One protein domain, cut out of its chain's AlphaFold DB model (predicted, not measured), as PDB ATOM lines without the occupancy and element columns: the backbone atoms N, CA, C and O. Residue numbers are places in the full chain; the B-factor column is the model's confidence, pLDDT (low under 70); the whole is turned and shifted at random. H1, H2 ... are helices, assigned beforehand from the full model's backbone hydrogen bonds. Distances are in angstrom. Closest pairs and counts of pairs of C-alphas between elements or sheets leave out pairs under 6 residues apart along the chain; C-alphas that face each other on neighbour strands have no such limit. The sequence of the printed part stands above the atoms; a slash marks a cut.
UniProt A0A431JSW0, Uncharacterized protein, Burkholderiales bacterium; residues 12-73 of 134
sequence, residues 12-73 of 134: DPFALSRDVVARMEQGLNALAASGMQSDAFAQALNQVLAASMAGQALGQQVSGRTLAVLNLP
ATOM      1  N   ASP A  12      58.307 -79.399  11.379       74.69
ATOM      2  CA  ASP A  12      59.488 -79.433  10.516       74.69
ATOM      3  C   ASP A  12      59.194 -80.170   9.187       74.69
ATOM      4  O   ASP A  12      59.155 -81.408   9.148       74.69
ATOM      5  N   PRO A  13      59.018 -79.447   8.062       74.06
ATOM      6  CA  PRO A  13      58.796 -80.059   6.754       74.06
ATOM      7  C   PRO A  13      59.996 -80.893   6.279       74.06
ATOM      8  O   PRO A  13      59.817 -81.807   5.471       74.06
ATOM      9  N   PHE A  14      61.208 -80.623   6.782       83.81
ATOM     10  CA  PHE A  14      62.393 -81.422   6.474       83.81
ATOM     11  C   PHE A  14      62.415 -82.741   7.248       83.81
ATOM     12  O   PHE A  14      62.873 -83.753   6.719       83.81
ATOM     13  N   ALA A  15      61.875 -82.773   8.467       80.50
ATOM     14  CA  ALA A  15      61.714 -84.015   9.215       80.50
ATOM     15  C   ALA A  15      60.716 -84.955   8.522       80.50
ATOM     16  O   ALA A  15      61.010 -86.140   8.352       80.50
ATOM     17  N   LEU A  16      59.585 -84.414   8.058       80.38
ATOM     18  CA  LEU A  16      58.585 -85.164   7.294       80.38
ATOM     19  C   LEU A  16      59.137 -85.660   5.951       80.38
ATOM     20  O   LEU A  16      58.954 -86.827   5.610       80.38
ATOM     21  N   SER A  17      59.845 -84.813   5.197       80.00
ATOM     22  CA  SER A  17      60.434 -85.230   3.917       80.00
ATOM     23  C   SER A  17      61.509 -86.301   4.105       80.00
ATOM     24  O   SER A  17      61.550 -87.265   3.343       80.00
ATOM     25  N   ARG A  18      62.322 -86.196   5.162       87.81
ATOM     26  CA  ARG A  18      63.319 -87.208   5.518       87.81
ATOM     27  C   ARG A  18      62.685 -88.553   5.868       87.81
ATOM     28  O   ARG A  18      63.207 -89.576   5.438       87.81
ATOM     29  N   ASP A  19      61.574 -88.568   6.601       86.25
ATOM     30  CA  ASP A  19      60.845 -89.810   6.902       86.25
ATOM     31  C   ASP A  19      60.278 -90.455   5.624       86.25
ATOM     32  O   ASP A  19      60.412 -91.659   5.411       86.25
ATOM     33  N   VAL A  20      59.729 -89.649   4.712       85.12
ATOM     34  CA  VAL A  20      59.255 -90.132   3.404       85.12
ATOM     35  C   VAL A  20      60.399 -90.740   2.584       85.12
ATOM     36  O   VAL A  20      60.238 -91.823   2.020       85.12
ATOM     37  N   VAL A  21      61.564 -90.088   2.552       88.69
ATOM     38  CA  VAL A  21      62.755 -90.596   1.853       88.69
ATOM     39  C   VAL A  21      63.250 -91.899   2.480       88.69
ATOM     40  O   VAL A  21      63.498 -92.860   1.757       88.69
ATOM     41  N   ALA A  22      63.311 -91.980   3.811       89.44
ATOM     42  CA  ALA A  22      63.741 -93.189   4.512       89.44
ATOM     43  C   ALA A  22      62.830 -94.391   4.201       89.44
ATOM     44  O   ALA A  22      63.304 -95.503   3.963       89.44
ATOM     45  N   ARG A  23      61.512 -94.170   4.135       84.94
ATOM     46  CA  ARG A  23      60.546 -95.207   3.738       84.94
ATOM     47  C   ARG A  23      60.709 -95.618   2.273       84.94
ATOM     48  O   ARG A  23      60.555 -96.795   1.948       84.94
ATOM     49  N   MET A  24      61.047 -94.674   1.395       85.44
ATOM     50  CA  MET A  24      61.314 -94.960  -0.016       85.44
ATOM     51  C   MET A  24      62.561 -95.837  -0.186       85.44
ATOM     52  O   MET A  24      62.508 -96.824  -0.915       85.44
ATOM     53  N   GLU A  25      63.655 -95.532   0.517       85.88
ATOM     54  CA  GLU A  25      64.884 -96.341   0.498       85.88
ATOM     55  C   GLU A  25      64.633 -97.778   0.970       85.88
ATOM     56  O   GLU A  25      65.116 -98.732   0.358       85.88
ATOM     57  N   GLN A  26      63.815 -97.956   2.010       83.75
ATOM     58  CA  GLN A  26      63.413 -99.282   2.482       83.75
ATOM     59  C   GLN A  26      62.606-100.051   1.426       83.75
ATOM     60  O   GLN A  26      62.862-101.234   1.195       83.75
ATOM     61  N   GLY A  27      61.671 -99.379   0.745       77.31
ATOM     62  CA  GLY A  27      60.907 -99.967  -0.357       77.31
ATOM     63  C   GLY A  27      61.794-100.371  -1.538       77.31
ATOM     64  O   GLY A  27      61.636-101.459  -2.088       77.31
ATOM     65  N   LEU A  28      62.777 -99.538  -1.886       78.50
ATOM     66  CA  LEU A  28      63.742 -99.830  -2.947       78.50
ATOM     67  C   LEU A  28      64.661-101.000  -2.586       78.50
ATOM     68  O   LEU A  28      64.888-101.861  -3.433       78.50
ATOM     69  N   ASN A  29      65.120-101.097  -1.336       81.19
ATOM     70  CA  ASN A  29      65.884-102.254  -0.863       81.19
ATOM     71  C   ASN A  29      65.064-103.550  -0.936       81.19
ATOM     72  O   ASN A  29      65.586-104.580  -1.361       81.19
ATOM     73  N   ALA A  30      63.779-103.507  -0.573       75.31
ATOM     74  CA  ALA A  30      62.891-104.666  -0.660       75.31
ATOM     75  C   ALA A  30      62.636-105.100  -2.116       75.31
ATOM     76  O   ALA A  30      62.615-106.296  -2.416       75.31
ATOM     77  N   LEU A  31      62.496-104.139  -3.035       73.94
ATOM     78  CA  LEU A  31      62.337-104.399  -4.469       73.94
ATOM     79  C   LEU A  31      63.622-104.943  -5.105       73.94
ATOM     80  O   LEU A  31      63.564-105.905  -5.869       73.94
ATOM     81  N   ALA A  32      64.782-104.380  -4.755       71.25
ATOM     82  CA  ALA A  32      66.085-104.852  -5.218       71.25
ATOM     83  C   ALA A  32      66.385-106.276  -4.721       71.25
ATOM     84  O   ALA A  32      66.911-107.092  -5.475       71.25
ATOM     85  N   ALA A  33      65.988-106.599  -3.486       70.94
ATOM     86  CA  ALA A  33      66.109-107.943  -2.931       70.94
ATOM     87  C   ALA A  33      65.158-108.964  -3.590       70.94
ATOM     88  O   ALA A  33      65.461-110.154  -3.596       70.94
ATOM     89  N   SER A  34      64.028-108.518  -4.156       65.94
ATOM     90  CA  SER A  34      62.962-109.406  -4.655       65.94
ATOM     91  C   SER A  34      63.063-109.785  -6.139       65.94
ATOM     92  O   SER A  34      62.271-110.604  -6.598       65.94
ATOM     93  N   GLY A  35      64.032-109.253  -6.892       65.62
ATOM     94  CA  GLY A  35      64.279-109.637  -8.288       65.62
ATOM     95  C   GLY A  35      63.178-109.208  -9.278       65.62
ATOM     96  O   GLY A  35      61.982-109.217  -8.996       65.62
ATOM     97  N   MET A  36      63.592-108.829 -10.487       56.62
ATOM     98  CA  MET A  36      62.824-108.059 -11.488       56.62
ATOM     99  C   MET A  36      61.608-108.761 -12.148       56.62
ATOM    100  O   MET A  36      61.129-108.288 -13.176       56.62
ATOM    101  N   GLN A  37      61.100-109.873 -11.605       60.19
ATOM    102  CA  GLN A  37      59.987-110.649 -12.189       60.19
ATOM    103  C   GLN A  37      58.886-111.045 -11.192       60.19
ATOM    104  O   GLN A  37      58.079-111.922 -11.486       60.19
ATOM    105  N   SER A  38      58.834-110.432 -10.010       66.00
ATOM    106  CA  SER A  38      57.847-110.804  -8.993       66.00
ATOM    107  C   SER A  38      56.578-109.948  -9.055       66.00
ATOM    108  O   SER A  38      56.627-108.737  -9.281       66.00
ATOM    109  N   ASP A  39      55.434-110.574  -8.764       68.19
ATOM    110  CA  ASP A  39      54.126-109.924  -8.574       68.19
ATOM    111  C   ASP A  39      54.176-108.740  -7.587       68.19
ATOM    112  O   ASP A  39      53.373-107.809  -7.670       68.19
ATOM    113  N   ALA A  40      55.168-108.728  -6.689       71.31
ATOM    114  CA  ALA A  40      55.449-107.633  -5.767       71.31
ATOM    115  C   ALA A  40      55.754-106.304  -6.483       71.31
ATOM    116  O   ALA A  40      55.340-105.249  -6.005       71.31
ATOM    117  N   PHE A  41      56.408-106.327  -7.650       73.50
ATOM    118  CA  PHE A  41      56.655-105.117  -8.440       73.50
ATOM    119  C   PHE A  41      55.362-104.552  -9.041       73.50
ATOM    120  O   PHE A  41      55.114-103.349  -8.958       73.50
ATOM    121  N   ALA A  42      54.497-105.414  -9.588       77.25
ATOM    122  CA  ALA A  42      53.197-105.001 -10.119       77.25
ATOM    123  C   ALA A  42      52.284-104.438  -9.014       77.25
ATOM    124  O   ALA A  42      51.588-103.440  -9.215       77.25
ATOM    125  N   GLN A  43      52.315-105.032  -7.819       81.38
ATOM    126  CA  GLN A  43      51.596-104.519  -6.652       81.38
ATOM    127  C   GLN A  43      52.169-103.188  -6.158       81.38
ATOM    128  O   GLN A  43      51.398-102.283  -5.838       81.38
ATOM    129  N   ALA A  44      53.494-103.035  -6.129       81.75
ATOM    130  CA  ALA A  44      54.142-101.781  -5.756       81.75
ATOM    131  C   ALA A  44      53.793-100.654  -6.739       81.75
ATOM    132  O   ALA A  44      53.418 -99.565  -6.310       81.75
ATOM    133  N   LEU A  45      53.822-100.922  -8.050       82.75
ATOM    134  CA  LEU A  45      53.393 -99.966  -9.075       82.75
ATOM    135  C   LEU A  45      51.943 -99.521  -8.875       82.75
ATOM    136  O   LEU A  45      51.663 -98.325  -8.886       82.75
ATOM    137  N   ASN A  46      51.027-100.466  -8.640       84.25
ATOM    138  CA  ASN A  46      49.624-100.147  -8.376       84.25
ATOM    139  C   ASN A  46      49.450 -99.302  -7.106       84.25
ATOM    140  O   ASN A  46      48.661 -98.358  -7.105       84.25
ATOM    141  N   GLN A  47      50.206 -99.588  -6.044       84.38
ATOM    142  CA  GLN A  47      50.181 -98.792  -4.815       84.38
ATOM    143  C   GLN A  47      50.728 -97.377  -5.030       84.38
ATOM    144  O   GLN A  47      50.135 -96.420  -4.540       84.38
ATOM    145  N   VAL A  48      51.805 -97.219  -5.803       85.31
ATOM    146  CA  VAL A  48      52.361 -95.903  -6.161       85.31
ATOM    147  C   VAL A  48      51.366 -95.098  -6.999       85.31
ATOM    148  O   VAL A  48      51.137 -93.922  -6.722       85.31
ATOM    149  N   LEU A  49      50.730 -95.727  -7.989       83.81
ATOM    150  CA  LEU A  49      49.684 -95.101  -8.801       83.81
ATOM    151  C   LEU A  49      48.488 -94.670  -7.939       83.81
ATOM    152  O   LEU A  49      48.031 -93.533  -8.049       83.81
ATOM    153  N   ALA A  50      48.020 -95.539  -7.039       84.00
ATOM    154  CA  ALA A  50      46.932 -95.226  -6.117       84.00
ATOM    155  C   ALA A  50      47.297 -94.077  -5.161       84.00
ATOM    156  O   ALA A  50      46.503 -93.153  -4.978       84.00
ATOM    157  N   ALA A  51      48.508 -94.090  -4.599       83.75
ATOM    158  CA  ALA A  51      49.010 -93.028  -3.733       83.75
ATOM    159  C   ALA A  51      49.151 -91.693  -4.481       83.75
ATOM    160  O   ALA A  51      48.810 -90.646  -3.934       83.75
ATOM    161  N   SER A  52      49.587 -91.725  -5.744       80.25
ATOM    162  CA  SER A  52      49.679 -90.539  -6.602       80.25
ATOM    163  C   SER A  52      48.303 -89.918  -6.854       80.25
ATOM    164  O   SER A  52      48.109 -88.726  -6.607       80.25
ATOM    165  N   MET A  53      47.306 -90.727  -7.236       86.81
ATOM    166  CA  MET A  53      45.929 -90.248  -7.422       86.81
ATOM    167  C   MET A  53      45.330 -89.695  -6.122       86.81
ATOM    168  O   MET A  53      44.673 -88.653  -6.135       86.81
ATOM    169  N   ALA A  54      45.585 -90.354  -4.987       80.19
ATOM    170  CA  ALA A  54      45.156 -89.868  -3.679       80.19
ATOM    171  C   ALA A  54      45.826 -88.528  -3.322       80.19
ATOM    172  O   ALA A  54      45.153 -87.608  -2.861       80.19
ATOM    173  N   GLY A  55      47.125 -88.381  -3.595       79.88
ATOM    174  CA  GLY A  55      47.866 -87.134  -3.399       79.88
ATOM    175  C   GLY A  55      47.324 -85.988  -4.255       79.88
ATOM    176  O   GLY A  55      47.131 -84.882  -3.751       79.88
ATOM    177  N   GLN A  56      46.990 -86.258  -5.520       78.69
ATOM    178  CA  GLN A  56      46.334 -85.283  -6.393       78.69
ATOM    179  C   GLN A  56      44.966 -84.863  -5.845       78.69
ATOM    180  O   GLN A  56      44.685 -83.669  -5.747       78.69
ATOM    181  N   ALA A  57      44.129 -85.816  -5.427       75.38
ATOM    182  CA  ALA A  57      42.814 -85.521  -4.860       75.38
ATOM    183  C   ALA A  57      42.909 -84.688  -3.571       75.38
ATOM    184  O   ALA A  57      42.156 -83.728  -3.399       75.38
ATOM    185  N   LEU A  58      43.859 -85.007  -2.689       73.69
ATOM    186  CA  LEU A  58      44.111 -84.238  -1.470       73.69
ATOM    187  C   LEU A  58      44.618 -82.827  -1.785       73.69
ATOM    188  O   LEU A  58      44.127 -81.868  -1.196       73.69
ATOM    189  N   GLY A  59      45.527 -82.673  -2.751       73.19
ATOM    190  CA  GLY A  59      46.007 -81.362  -3.196       73.19
ATOM    191  C   GLY A  59      44.883 -80.464  -3.724       73.19
ATOM    192  O   GLY A  59      44.823 -79.284  -3.382       73.19
ATOM    193  N   GLN A  60      43.941 -81.031  -4.482       72.94
ATOM    194  CA  GLN A  60      42.761 -80.311  -4.982       72.94
ATOM    195  C   GLN A  60      41.784 -79.932  -3.855       72.94
ATOM    196  O   GLN A  60      41.215 -78.843  -3.856       72.94
ATOM    197  N   GLN A  61      41.605 -80.802  -2.857       68.56
ATOM    198  CA  GLN A  61      40.735 -80.518  -1.712       68.56
ATOM    199  C   GLN A  61      41.332 -79.470  -0.768       68.56
ATOM    200  O   GLN A  61      40.614 -78.597  -0.278       68.56
ATOM    201  N   VAL A  62      42.639 -79.543  -0.509       70.00
ATOM    202  CA  VAL A  62      43.346 -78.590   0.355       70.00
ATOM    203  C   VAL A  62      43.453 -77.231  -0.326       70.00
ATOM    204  O   VAL A  62      43.196 -76.226   0.326       70.00
ATOM    205  N   SER A  63      43.752 -77.169  -1.628       64.00
ATOM    206  CA  SER A  63      43.771 -75.894  -2.356       64.00
ATOM    207  C   SER A  63      42.389 -75.236  -2.372       64.00
ATOM    208  O   SER A  63      42.280 -74.062  -2.026       64.00
ATOM    209  N   GLY A  64      41.322 -75.994  -2.641       63.75
ATOM    210  CA  GLY A  64      39.951 -75.486  -2.571       63.75
ATOM    211  C   GLY A  64      39.567 -74.975  -1.177       63.75
ATOM    212  O   GLY A  64      38.998 -73.892  -1.054       63.75
ATOM    213  N   ARG A  65      39.922 -75.703  -0.109       63.72
ATOM    214  CA  ARG A  65      39.624 -75.295   1.278       63.72
ATOM    215  C   ARG A  65      40.454 -74.099   1.739       63.72
ATOM    216  O   ARG A  65      39.900 -73.205   2.367       63.72
ATOM    217  N   THR A  66      41.744 -74.046   1.414       59.59
ATOM    218  CA  THR A  66      42.610 -72.903   1.746       59.59
ATOM    219  C   THR A  66      42.155 -71.641   1.016       59.59
ATOM    220  O   THR A  66      42.081 -70.577   1.624       59.59
ATOM    221  N   LEU A  67      41.781 -71.754  -0.264       65.38
ATOM    222  CA  LEU A  67      41.228 -70.631  -1.023       65.38
ATOM    223  C   LEU A  67      39.872 -70.181  -0.459       65.38
ATOM    224  O   LEU A  67      39.664 -68.984  -0.280       65.38
ATOM    225  N   ALA A  68      39.001 -71.113  -0.062       62.16
ATOM    226  CA  ALA A  68      37.727 -70.787   0.581       62.16
ATOM    227  C   ALA A  68      37.900 -70.076   1.939       62.16
ATOM    228  O   ALA A  68      37.192 -69.111   2.216       62.16
ATOM    229  N   VAL A  69      38.865 -70.498   2.766       62.06
ATOM    230  CA  VAL A  69      39.187 -69.834   4.048       62.06
ATOM    231  C   VAL A  69      39.699 -68.405   3.830       62.06
ATOM    232  O   VAL A  69      39.416 -67.519   4.633       62.06
ATOM    233  N   LEU A  70      40.397 -68.155   2.720       69.56
ATOM    234  CA  LEU A  70      40.881 -66.827   2.332       69.56
ATOM    235  C   LEU A  70      39.854 -66.001   1.537       69.56
ATOM    236  O   LEU A  70      40.184 -64.904   1.094       69.56
ATOM    237  N   ASN A  71      38.619 -66.495   1.356       68.38
ATOM    238  CA  ASN A  71      37.606 -65.904   0.467       68.38
ATOM    239  C   ASN A  71      38.113 -65.660  -0.972       68.38
ATOM    240  O   ASN A  71      37.626 -64.772  -1.671       68.38
ATOM    241  N   LEU A  72      39.104 -66.430  -1.426       72.00
ATOM    242  CA  LEU A  72      39.642 -66.332  -2.777       72.00
ATOM    243  C   LEU A  72      38.834 -67.252  -3.705       72.00
ATOM    244  O   LEU A  72      38.730 -68.449  -3.421       72.00
ATOM    245  N   PRO A  73      38.264 -66.732  -4.809       69.38
ATOM    246  CA  PRO A  73      37.523 -67.556  -5.756       69.38
ATOM    247  C   PRO A  73      38.454 -68.582  -6.405       69.38
ATOM    248  O   PRO A  73      39.574 -68.258  -6.812       69.38
TER     249      PRO A  73
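This is residues 12 to 73 of the 134 residues of an uncharacterized protein of Burkholderiales bacterium (UniProt A0A431JSW0). Picture two long helices, H1 and H2, joined at one end by a tight link and running back past each other as a narrow, open V, with an empty gap between its two arms. H2 is the longer arm and makes the longest axis; the two meet only near the corner. The printed part has 62 residues with two named helices, H1 then H2, and no named strand, and its class is all helix. It is extended, with a radius of gyration of the C-alphas of 16.7 A, and the C-alphas span 52 by 26 by 8 A.

Find C-alpha 13 at (58.796, -80.059, 6.754); from there H1, residues 13 to 34, runs 31.8 A to C-alpha 34 at (62.962, -109.406, -4.655). Pass residues 35 to 38 and find C-alpha 39 at (54.126, -109.924, -8.574), where H2, residues 39 to 69, begins. It runs 44.6 A to C-alpha 69 at (39.187, -69.834, 4.048).

Look at Leu 31 and Phe 41, whose C-alphas, 7.0 A apart, are the closest of the two helices. H1 and H2 only just touch, and only at the corner by their link, with 3 pairs of C-alphas within 8 A. H1 touches H2 with residues 31 to 34 alone, and H2 touches H1 with residues 40 to 41 alone. The helices run opposite ways at a shallow tilt of 17 degrees, 17.7 A from centre to centre. In both H1 and H2 every O i to N i+4 pair is within hydrogen-bond range.

The C-alphas of Gly 35 and Asn 71, 52.0 A apart, are the two farthest from each other. Residues 12 to 26, 33 to 39, 45 to 63 and 65 to 71 stand free. The printed part has no cut. Its mean pLDDT is 75.7, with residues 34 to 39, 61, 63 to 71 and 73 under 70.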